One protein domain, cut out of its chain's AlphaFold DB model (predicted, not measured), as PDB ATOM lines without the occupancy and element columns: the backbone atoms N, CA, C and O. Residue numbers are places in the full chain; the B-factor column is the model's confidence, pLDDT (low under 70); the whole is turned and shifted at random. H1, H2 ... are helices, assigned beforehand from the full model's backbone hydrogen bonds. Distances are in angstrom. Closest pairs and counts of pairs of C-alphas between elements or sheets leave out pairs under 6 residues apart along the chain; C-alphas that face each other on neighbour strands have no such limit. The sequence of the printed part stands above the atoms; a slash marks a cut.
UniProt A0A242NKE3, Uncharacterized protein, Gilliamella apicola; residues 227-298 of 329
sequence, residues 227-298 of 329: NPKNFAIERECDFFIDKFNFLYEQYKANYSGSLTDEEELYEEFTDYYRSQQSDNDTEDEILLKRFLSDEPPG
ATOM      1  N   ASN A 227     -46.034   3.794  -3.992       90.19
ATOM      2  CA  ASN A 227     -46.478   2.401  -4.130       90.19
ATOM      3  C   ASN A 227     -46.999   1.795  -2.799       90.19
ATOM      4  O   ASN A 227     -46.432   0.820  -2.297       90.19
ATOM      5  N   PRO A 228     -48.098   2.336  -2.232       90.94
ATOM      6  CA  PRO A 228     -48.535   2.058  -0.858       90.94
ATOM      7  C   PRO A 228     -48.859   0.577  -0.608       90.94
ATOM      8  O   PRO A 228     -48.505   0.026   0.429       90.94
ATOM      9  N   LYS A 229     -49.416  -0.122  -1.604       92.56
ATOM     10  CA  LYS A 229     -49.693  -1.570  -1.530       92.56
ATOM     11  C   LYS A 229     -48.443  -2.443  -1.422       92.56
ATOM     12  O   LYS A 229     -48.513  -3.610  -1.033       92.56
ATOM     13  N   ASN A 230     -47.302  -1.890  -1.817       91.44
ATOM     14  CA  ASN A 230     -45.984  -2.500  -1.771       91.44
ATOM     15  C   ASN A 230     -45.104  -1.847  -0.686       91.44
ATOM     16  O   ASN A 230     -43.893  -2.070  -0.665       91.44
ATOM     17  N   PHE A 231     -45.675  -1.026   0.195       90.25
ATOM     18  CA  PHE A 231     -44.960  -0.426   1.312       90.25
ATOM     19  C   PHE A 231     -45.025  -1.323   2.561       90.25
ATOM     20  O   PHE A 231     -45.877  -2.208   2.681       90.25
ATOM     21  N   ALA A 232     -44.060  -1.130   3.449       89.75
ATOM     22  CA  ALA A 232     -43.934  -1.759   4.756       89.75
ATOM     23  C   ALA A 232     -43.226  -0.735   5.633       89.75
ATOM     24  O   ALA A 232     -42.131  -0.307   5.264       89.75
ATOM     25  N   ILE A 233     -43.833  -0.355   6.756       87.00
ATOM     26  CA  ILE A 233     -43.228   0.620   7.668       87.00
ATOM     27  C   ILE A 233     -41.922   0.091   8.273       87.00
ATOM     28  O   ILE A 233     -41.021   0.866   8.574       87.00
ATOM     29  N   GLU A 234     -41.767  -1.236   8.343       85.19
ATOM     30  CA  GLU A 234     -40.532  -1.869   8.800       85.19
ATOM     31  C   GLU A 234     -39.317  -1.481   7.937       85.19
ATOM     32  O   GLU A 234     -38.207  -1.512   8.444       85.19
ATOM     33  N   ARG A 235     -39.502  -1.017   6.687       85.38
ATOM     34  CA  ARG A 235     -38.397  -0.503   5.853       85.38
ATOM     35  C   ARG A 235     -37.755   0.777   6.386       85.38
ATOM     36  O   ARG A 235     -36.589   1.019   6.094       85.38
ATOM     37  N   GLU A 236     -38.509   1.608   7.108       86.12
ATOM     38  CA  GLU A 236     -37.941   2.787   7.774       86.12
ATOM     39  C   GLU A 236     -37.015   2.322   8.911       86.12
ATOM     40  O   GLU A 236     -35.898   2.810   9.040       86.12
ATOM     41  N   CYS A 237     -37.430   1.297   9.670       84.44
ATOM     42  CA  CYS A 237     -36.602   0.671  10.706       84.44
ATOM     43  C   CYS A 237     -35.376  -0.048  10.122       84.44
ATOM     44  O   CYS A 237     -34.277   0.127  10.641       84.44
ATOM     45  N   ASP A 238     -35.548  -0.820   9.039       87.38
ATOM     46  CA  ASP A 238     -34.464  -1.529   8.345       87.38
ATOM     47  C   ASP A 238     -33.348  -0.543   7.939       87.38
ATOM     48  O   ASP A 238     -32.174  -0.818   8.164       87.38
ATOM     49  N   PHE A 239     -33.700   0.649   7.433       89.94
ATOM     50  CA  PHE A 239     -32.731   1.699   7.090       89.94
ATOM     51  C   PHE A 239     -31.904   2.173   8.296       89.94
ATOM     52  O   PHE A 239     -30.688   2.337   8.178       89.94
ATOM     53  N   PHE A 240     -32.538   2.395   9.453       90.12
ATOM     54  CA  PHE A 240     -31.822   2.806  10.664       90.12
ATOM     55  C   PHE A 240     -30.914   1.690  11.197       90.12
ATOM     56  O   PHE A 240     -29.782   1.972  11.582       90.12
ATOM     57  N   ILE A 241     -31.367   0.433  11.150       89.69
ATOM     58  CA  ILE A 241     -30.572  -0.743  11.532       89.69
ATOM     59  C   ILE A 241     -29.353  -0.897  10.610       89.69
ATOM     60  O   ILE A 241     -28.229  -1.002  11.095       89.69
ATOM     61  N   ASP A 242     -29.546  -0.844   9.289       92.75
ATOM     62  CA  ASP A 242     -28.462  -0.949   8.305       92.75
ATOM     63  C   ASP A 242     -27.440   0.190   8.464       92.75
ATOM     64  O   ASP A 242     -26.229  -0.052   8.450       92.75
ATOM     65  N   LYS A 243     -27.907   1.431   8.675       92.50
ATOM     66  CA  LYS A 243     -27.037   2.591   8.922       92.50
ATOM     67  C   LYS A 243     -26.258   2.450  10.231       92.50
ATOM     68  O   LYS A 243     -25.069   2.758  10.255       92.50
ATOM     69  N   PHE A 244     -26.896   1.974  11.299       93.31
ATOM     70  CA  PHE A 244     -26.236   1.772  12.588       93.31
ATOM     71  C   PHE A 244     -25.164   0.683  12.519       93.31
ATOM     72  O   PHE A 244     -24.030   0.922  12.923       93.31
ATOM     73  N   ASN A 245     -25.480  -0.463  11.912       93.19
ATOM     74  CA  ASN A 245     -24.528  -1.555  11.700       93.19
ATOM     75  C   ASN A 245     -23.330  -1.116  10.843       93.19
ATOM     76  O   ASN A 245     -22.192  -1.478  11.131       93.19
ATOM     77  N   PHE A 246     -23.559  -0.296   9.813       94.38
ATOM     78  CA  PHE A 246     -22.481   0.273   9.002       94.38
ATOM     79  C   PHE A 246     -21.543   1.177   9.820       94.38
ATOM     80  O   PHE A 246     -20.324   1.087   9.672       94.38
ATOM     81  N   LEU A 247     -22.091   2.020  10.700       93.12
ATOM     82  CA  LEU A 247     -21.300   2.866  11.599       93.12
ATOM     83  C   LEU A 247     -20.569   2.039  12.672       93.12
ATOM     84  O   LEU A 247     -19.411   2.328  12.969       93.12
ATOM     85  N   TYR A 248     -21.194   0.976  13.190       93.62
ATOM     86  CA  TYR A 248     -20.565   0.036  14.121       93.62
ATOM     87  C   TYR A 248     -19.347  -0.655  13.495       93.62
ATOM     88  O   TYR A 248     -18.275  -0.662  14.091       93.62
ATOM     89  N   GLU A 249     -19.461  -1.167  12.267       93.75
ATOM     90  CA  GLU A 249     -18.326  -1.791  11.573       93.75
ATOM     91  C   GLU A 249     -17.189  -0.786  11.295       93.75
ATOM     92  O   GLU A 249     -16.012  -1.140  11.391       93.75
ATOM     93  N   GLN A 250     -17.502   0.493  11.040       92.81
ATOM     94  CA  GLN A 250     -16.485   1.552  10.967       92.81
ATOM     95  C   GLN A 250     -15.820   1.832  12.319       92.81
ATOM     96  O   GLN A 250     -14.605   2.034  12.367       92.81
ATOM     97  N   TYR A 251     -16.586   1.843  13.410       92.19
ATOM     98  CA  TYR A 251     -16.061   2.016  14.762       92.19
ATOM     99  C   TYR A 251     -15.135   0.852  15.139       92.19
ATOM    100  O   TYR A 251     -13.963   1.064  15.438       92.19
ATOM    101  N   LYS A 252     -15.623  -0.384  14.994       92.31
ATOM    102  CA  LYS A 252     -14.914  -1.650  15.232       92.31
ATOM    103  C   LYS A 252     -13.608  -1.758  14.439       92.31
ATOM    104  O   LYS A 252     -12.588  -2.145  15.000       92.31
ATOM    105  N   ALA A 253     -13.597  -1.352  13.167       91.50
ATOM    106  CA  ALA A 253     -12.387  -1.349  12.337       91.50
ATOM    107  C   ALA A 253     -11.301  -0.356  12.804       91.50
ATOM    108  O   ALA A 253     -10.128  -0.542  12.478       91.50
ATOM    109  N   ASN A 254     -11.678   0.686  13.553       90.75
ATOM    110  CA  ASN A 254     -10.767   1.688  14.118       90.75
ATOM    111  C   ASN A 254     -10.605   1.555  15.648       90.75
ATOM    112  O   ASN A 254      -9.920   2.374  16.269       90.75
ATOM    113  N   TYR A 255     -11.226   0.545  16.264       89.94
ATOM    114  CA  TYR A 255     -11.206   0.360  17.707       89.94
ATOM    115  C   TYR A 255      -9.807  -0.048  18.179       89.94
ATOM    116  O   TYR A 255      -9.170  -0.948  17.634       89.94
ATOM    117  N   SER A 256      -9.326   0.646  19.208       85.62
ATOM    118  CA  SER A 256      -8.005   0.438  19.818       85.62
ATOM    119  C   SER A 256      -8.084   0.219  21.334       85.62
ATOM    120  O   SER A 256      -7.059   0.231  22.017       85.62
ATOM    121  N   GLY A 257      -9.301   0.023  21.857       85.38
ATOM    122  CA  GLY A 257      -9.547  -0.332  23.250       85.38
ATOM    123  C   GLY A 257      -9.284  -1.812  23.541       85.38
ATOM    124  O   GLY A 257      -8.760  -2.557  22.714       85.38
ATOM    125  N   SER A 258      -9.632  -2.232  24.758       83.19
ATOM    126  CA  SER A 258      -9.338  -3.575  25.272       83.19
ATOM    127  C   SER A 258     -10.516  -4.548  25.243       83.19
ATOM    128  O   SER A 258     -10.321  -5.701  25.622       83.19
ATOM    129  N   LEU A 259     -11.721  -4.114  24.846       85.19
ATOM    130  CA  LEU A 259     -12.857  -5.025  24.712       85.19
ATOM    131  C   LEU A 259     -12.589  -6.044  23.598       85.19
ATOM    132  O   LEU A 259     -12.233  -5.691  22.473       85.19
ATOM    133  N   THR A 260     -12.754  -7.319  23.940       78.69
ATOM    134  CA  THR A 260     -12.674  -8.452  23.004       78.69
ATOM    135  C   THR A 260     -14.011  -9.159  22.823       78.69
ATOM    136  O   THR A 260     -14.114 -10.027  21.960       78.69
ATOM    137  N   ASP A 261     -14.998  -8.835  23.659       90.75
ATOM    138  CA  ASP A 261     -16.364  -9.308  23.508       90.75
ATOM    139  C   ASP A 261     -17.125  -8.417  22.513       90.75
ATOM    140  O   ASP A 261     -16.952  -7.197  22.486       90.75
ATOM    141  N   GLU A 262     -17.918  -9.041  21.643       88.38
ATOM    142  CA  GLU A 262     -18.618  -8.353  20.555       88.38
ATOM    143  C   GLU A 262     -19.933  -7.700  21.010       88.38
ATOM    144  O   GLU A 262     -20.356  -6.721  20.398       88.38
ATOM    145  N   GLU A 263     -20.555  -8.201  22.080       89.31
ATOM    146  CA  GLU A 263     -21.766  -7.626  22.673       89.31
ATOM    147  C   GLU A 263     -21.389  -6.389  23.505       89.31
ATOM    148  O   GLU A 263     -21.921  -5.307  23.253       89.31
ATOM    149  N   GLU A 264     -20.365  -6.493  24.365       91.25
ATOM    150  CA  GLU A 264     -19.838  -5.349  25.139       91.25
ATOM    151  C   GLU A 264     -19.353  -4.201  24.226       91.25
ATOM    152  O   GLU A 264     -19.618  -3.030  24.497       91.25
ATOM    153  N   LEU A 265     -18.676  -4.515  23.112       91.25
ATOM    154  CA  LEU A 265     -18.201  -3.508  22.150       91.25
ATOM    155  C   LEU A 265     -19.351  -2.820  21.395       91.25
ATOM    156  O   LEU A 265     -19.267  -1.633  21.069       91.25
ATOM    157  N   TYR A 266     -20.425  -3.556  21.104       90.44
ATOM    158  CA  TYR A 266     -21.621  -3.015  20.462       90.44
ATOM    159  C   TYR A 266     -22.415  -2.114  21.420       90.44
ATOM    160  O   TYR A 266     -22.917  -1.067  20.999       90.44
ATOM    161  N   GLU A 267     -22.481  -2.458  22.711       90.19
ATOM    162  CA  GLU A 267     -23.034  -1.587  23.756       90.19
ATOM    163  C   GLU A 267     -22.187  -0.314  23.943       90.19
ATOM    164  O   GLU A 267     -22.746   0.785  23.885       90.19
ATOM    165  N   GLU A 268     -20.850  -0.421  24.036       91.94
ATOM    166  CA  GLU A 268     -19.938   0.739  24.131       91.94
ATOM    167  C   GLU A 268     -20.156   1.712  22.957       91.94
ATOM    168  O   GLU A 268     -20.335   2.919  23.152       91.94
ATOM    169  N   PHE A 269     -20.212   1.184  21.727       92.31
ATOM    170  CA  PHE A 269     -20.503   1.978  20.534       92.31
ATOM    171  C   PHE A 269     -21.902   2.610  20.571       92.31
ATOM    172  O   PHE A 269     -22.072   3.763  20.164       92.31
ATOM    173  N   THR A 270     -22.906   1.882  21.063       90.56
ATOM    174  CA  THR A 270     -24.286   2.368  21.164       90.56
ATOM    175  C   THR A 270     -24.382   3.577  22.090       90.56
ATOM    176  O   THR A 270     -24.942   4.602  21.694       90.56
ATOM    177  N   ASP A 271     -23.787   3.506  23.278       89.31
ATOM    178  CA  ASP A 271     -23.782   4.615  24.236       89.31
ATOM    179  C   ASP A 271     -22.918   5.789  23.757       89.31
ATOM    180  O   ASP A 271     -23.318   6.955  23.867       89.31
ATOM    181  N   TYR A 272     -21.770   5.506  23.133       89.00
ATOM    182  CA  TYR A 272     -20.943   6.520  22.480       89.00
ATOM    183  C   TYR A 272     -21.723   7.285  21.397       89.00
ATOM    184  O   TYR A 272     -21.756   8.517  21.400       89.00
ATOM    185  N   TYR A 273     -22.413   6.578  20.498       89.62
ATOM    186  CA  TYR A 273     -23.151   7.199  19.398       89.62
ATOM    187  C   TYR A 273     -24.395   7.971  19.872       89.62
ATOM    188  O   TYR A 273     -24.699   9.036  19.330       89.62
ATOM    189  N   ARG A 274     -25.095   7.479  20.908       85.75
ATOM    190  CA  ARG A 274     -26.206   8.204  21.557       85.75
ATOM    191  C   ARG A 274     -25.733   9.490  22.245       85.75
ATOM    192  O   ARG A 274     -26.438  10.494  22.194       85.75
ATOM    193  N   SER A 275     -24.577   9.451  22.913       83.69
ATOM    194  CA  SER A 275     -24.059  10.575  23.709       83.69
ATOM    195  C   SER A 275     -23.377  11.667  22.878       83.69
ATOM    196  O   SER A 275     -23.292  12.809  23.334       83.69
ATOM    197  N   GLN A 276     -22.947  11.370  21.646       82.19
ATOM    198  CA  GLN A 276     -22.505  12.397  20.706       82.19
ATOM    199  C   GLN A 276     -23.650  13.358  20.348       82.19
ATOM    200  O   GLN A 276     -24.559  13.006  19.595       82.19
ATOM    201  N   GLN A 277     -23.545  14.611  20.786       68.06
ATOM    202  CA  GLN A 277     -24.285  15.735  20.209       68.06
ATOM    203  C   GLN A 277     -23.357  16.502  19.264       68.06
ATOM    204  O   GLN A 277     -22.238  16.852  19.642       68.06
ATOM    205  N   SER A 278     -23.806  16.743  18.033       75.75
ATOM    206  CA  SER A 278     -23.073  17.513  17.029       75.75
ATOM    207  C   SER A 278     -24.018  18.511  16.375       75.75
ATOM    208  O   SER A 278     -25.022  18.120  15.785       75.75
ATOM    209  N   ASP A 279     -23.653  19.793  16.397       73.44
ATOM    210  CA  ASP A 279     -24.397  20.859  15.705       73.44
ATOM    211  C   ASP A 279     -24.448  20.658  14.172       73.44
ATOM    212  O   ASP A 279     -25.185  21.352  13.475       73.44
ATOM    213  N   ASN A 280     -23.660  19.710  13.644       81.88
ATOM    214  CA  ASN A 280     -23.611  19.328  12.233       81.88
ATOM    215  C   ASN A 280     -24.283  17.968  11.940       81.88
ATOM    216  O   ASN A 280     -24.096  17.448  10.839       81.88
ATOM    217  N   ASP A 281     -25.003  17.363  12.895       85.69
ATOM    218  CA  ASP A 281     -25.748  16.116  12.652       85.69
ATOM    219  C   ASP A 281     -26.743  16.295  11.487       85.69
ATOM    220  O   ASP A 281     -27.550  17.228  11.457       85.69
ATOM    221  N   THR A 282     -26.723  15.368  10.529       88.94
ATOM    222  CA  THR A 282     -27.738  15.307   9.470       88.94
ATOM    223  C   THR A 282     -29.091  14.851  10.026       88.94
ATOM    224  O   THR A 282     -29.166  14.166  11.046       88.94
ATOM    225  N   GLU A 283     -30.187  15.162   9.327       87.19
ATOM    226  CA  GLU A 283     -31.541  14.720   9.705       87.19
ATOM    227  C   GLU A 283     -31.608  13.194   9.929       87.19
ATOM    228  O   GLU A 283     -32.089  12.731  10.962       87.19
ATOM    229  N   ASP A 284     -31.002  12.405   9.033       87.94
ATOM    230  CA  ASP A 284     -30.910  10.945   9.155       87.94
ATOM    231  C   ASP A 284     -30.043  10.474  10.351       87.94
ATOM    232  O   ASP A 284     -30.063   9.288  10.682       87.94
ATOM    233  N   GLU A 285     -29.201  11.320  10.955       88.88
ATOM    234  CA  GLU A 285     -28.434  11.018  12.181       88.88
ATOM    235  C   GLU A 285     -29.230  11.389  13.433       88.88
ATOM    236  O   GLU A 285     -29.306  10.587  14.363       88.88
ATOM    237  N   ILE A 286     -29.922  12.533  13.421       88.75
ATOM    238  CA  ILE A 286     -30.863  12.935  14.479       88.75
ATOM    239  C   ILE A 286     -31.972  11.880  14.628       88.75
ATOM    240  O   ILE A 286     -32.269  11.428  15.738       88.75
ATOM    241  N   LEU A 287     -32.555  11.432  13.509       89.38
ATOM    242  CA  LEU A 287     -33.573  10.381  13.505       89.38
ATOM    243  C   LEU A 287     -33.011   9.020  13.939       89.38
ATOM    244  O   LEU A 287     -33.697   8.296  14.660       89.38
ATOM    245  N   LEU A 288     -31.761   8.688  13.588       90.00
ATOM    246  CA  LEU A 288     -31.115   7.459  14.059       90.00
ATOM    247  C   LEU A 288     -30.880   7.485  15.579       90.00
ATOM    248  O   LEU A 288     -31.225   6.528  16.267       90.00
ATOM    249  N   LYS A 289     -30.382   8.593  16.138       89.12
ATOM    250  CA  LYS A 289     -30.231   8.750  17.597       89.12
ATOM    251  C   LYS A 289     -31.586   8.651  18.314       89.12
ATOM    252  O   LYS A 289     -31.681   8.015  19.363       89.12
ATOM    253  N   ARG A 290     -32.670   9.169  17.717       87.19
ATOM    254  CA  ARG A 290     -34.048   9.011  18.233       87.19
ATOM    255  C   ARG A 290     -34.606   7.584  18.094       87.19
ATOM    256  O   ARG A 290     -35.415   7.181  18.933       87.19
ATOM    257  N   PHE A 291     -34.186   6.832  17.075       86.31
ATOM    258  CA  PHE A 291     -34.509   5.410  16.894       86.31
ATOM    259  C   PHE A 291     -33.840   4.537  17.962       86.31
ATOM    260  O   PHE A 291     -34.487   3.652  18.513       86.31
ATOM    261  N   LEU A 292     -32.581   4.836  18.291       86.31
ATOM    262  CA  LEU A 292     -31.809   4.158  19.339       86.31
ATOM    263  C   LEU A 292     -32.225   4.569  20.761       86.31
ATOM    264  O   LEU A 292     -31.966   3.831  21.705       86.31
ATOM    265  N   SER A 293     -32.843   5.740  20.931       81.12
ATOM    266  CA  SER A 293     -33.347   6.208  22.227       81.12
ATOM    267  C   SER A 293     -34.561   5.397  22.688       81.12
ATOM    268  O   SER A 293     -35.549   5.261  21.961       81.12
ATOM    269  N   ASP A 294     -34.542   4.948  23.941       67.06
ATOM    270  CA  ASP A 294     -35.658   4.244  24.579       67.06
ATOM    271  C   ASP A 294     -36.908   5.133  24.758       67.06
ATOM    272  O   ASP A 294     -38.034   4.635  24.683       67.06
ATOM    273  N   GLU A 295     -36.731   6.459  24.857       66.50
ATOM    274  CA  GLU A 295     -37.799   7.458  24.703       66.50
ATOM    275  C   GLU A 295     -39.034   7.247  25.591       66.50
ATOM    276  O   GLU A 295     -38.904   6.813  26.733       66.50
ATOM    277  N   PRO A 296     -40.255   7.528  25.078       62.78
ATOM    278  CA  PRO A 296     -41.484   6.981  25.649       62.78
ATOM    279  C   PRO A 296     -41.400   5.440  25.749       62.78
ATOM    280  O   PRO A 296     -41.511   4.743  24.731       62.78
ATOM    281  N   PRO A 297     -41.215   4.875  26.957       55.97
ATOM    282  CA  PRO A 297     -40.827   3.481  27.124       55.97
ATOM    283  C   PRO A 297     -41.918   2.531  26.619       55.97
ATOM    284  O   PRO A 297     -43.093   2.614  26.996       55.97
ATOM    285  N   GLY A 298     -41.522   1.583  25.768       57.12
ATOM    286  CA  GLY A 298     -42.446   0.682  25.072       57.12
ATOM    287  C   GLY A 298     -42.836   1.123  23.656       57.12
ATOM    288  O   GLY A 298     -43.827   0.611  23.139       57.12
TER     289      GLY A 298
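AT A GLANCE: This is residues 227 to 298 of the 329 residues of an uncharacterized protein of Gilliamella apicola (UniProt A0A242NKE3). A long straight helix, H1, is crossed by two shorter helices, H2 and H3, at separate places along it, and the last turns of H2 pack on H3. Residues 227 to 236, of which 234 to 236 belong to H1, stick out. The printed part has 72 residues with three named helices, H1, H2, H3, and no named strand: all helix, loose, radius of gyration of the C-alphas 14.4 A, elongated, spanning 48 by 26 by 26 A.

HOW THE PARTS SIT: H1, residues 234 to 254, touches H2, residues 262 to 275, about perpendicular at 75 degrees; the closest C-alphas, Tyr 248 and Phe 269, are 6.7 A apart. H1 only just touches H3, residues 283 to 292, with 3 pairs of C-alphas within 8 A, about perpendicular at 89 degrees; the closest C-alphas, Phe 240 and Leu 288, are 5.8 A apart. H2 touches H3 with residues 270 to 274 alone, at a steep tilt of 54 degrees, opposite ways; the closest C-alphas, Arg 274 and Lys 289, are 5.7 A apart. In H1, H2 and H3 every O i to N i+4 pair is within hydrogen-bond range.

IN THESE COORDINATES: H1 runs 30.4 A from C-alpha 234 at (-40.532, -1.869, 8.800); H2 measures 19.9 A; H3 runs 14.3 A to C-alpha 292 at (-31.809, 4.158, 19.339).

THE WHOLE: The C-alphas farthest apart, Lys 229 and Ser 258, are 48.5 A apart. The printed part has no cut, and both links are short. Residues 277 and 294 to 298 have pLDDT under 70.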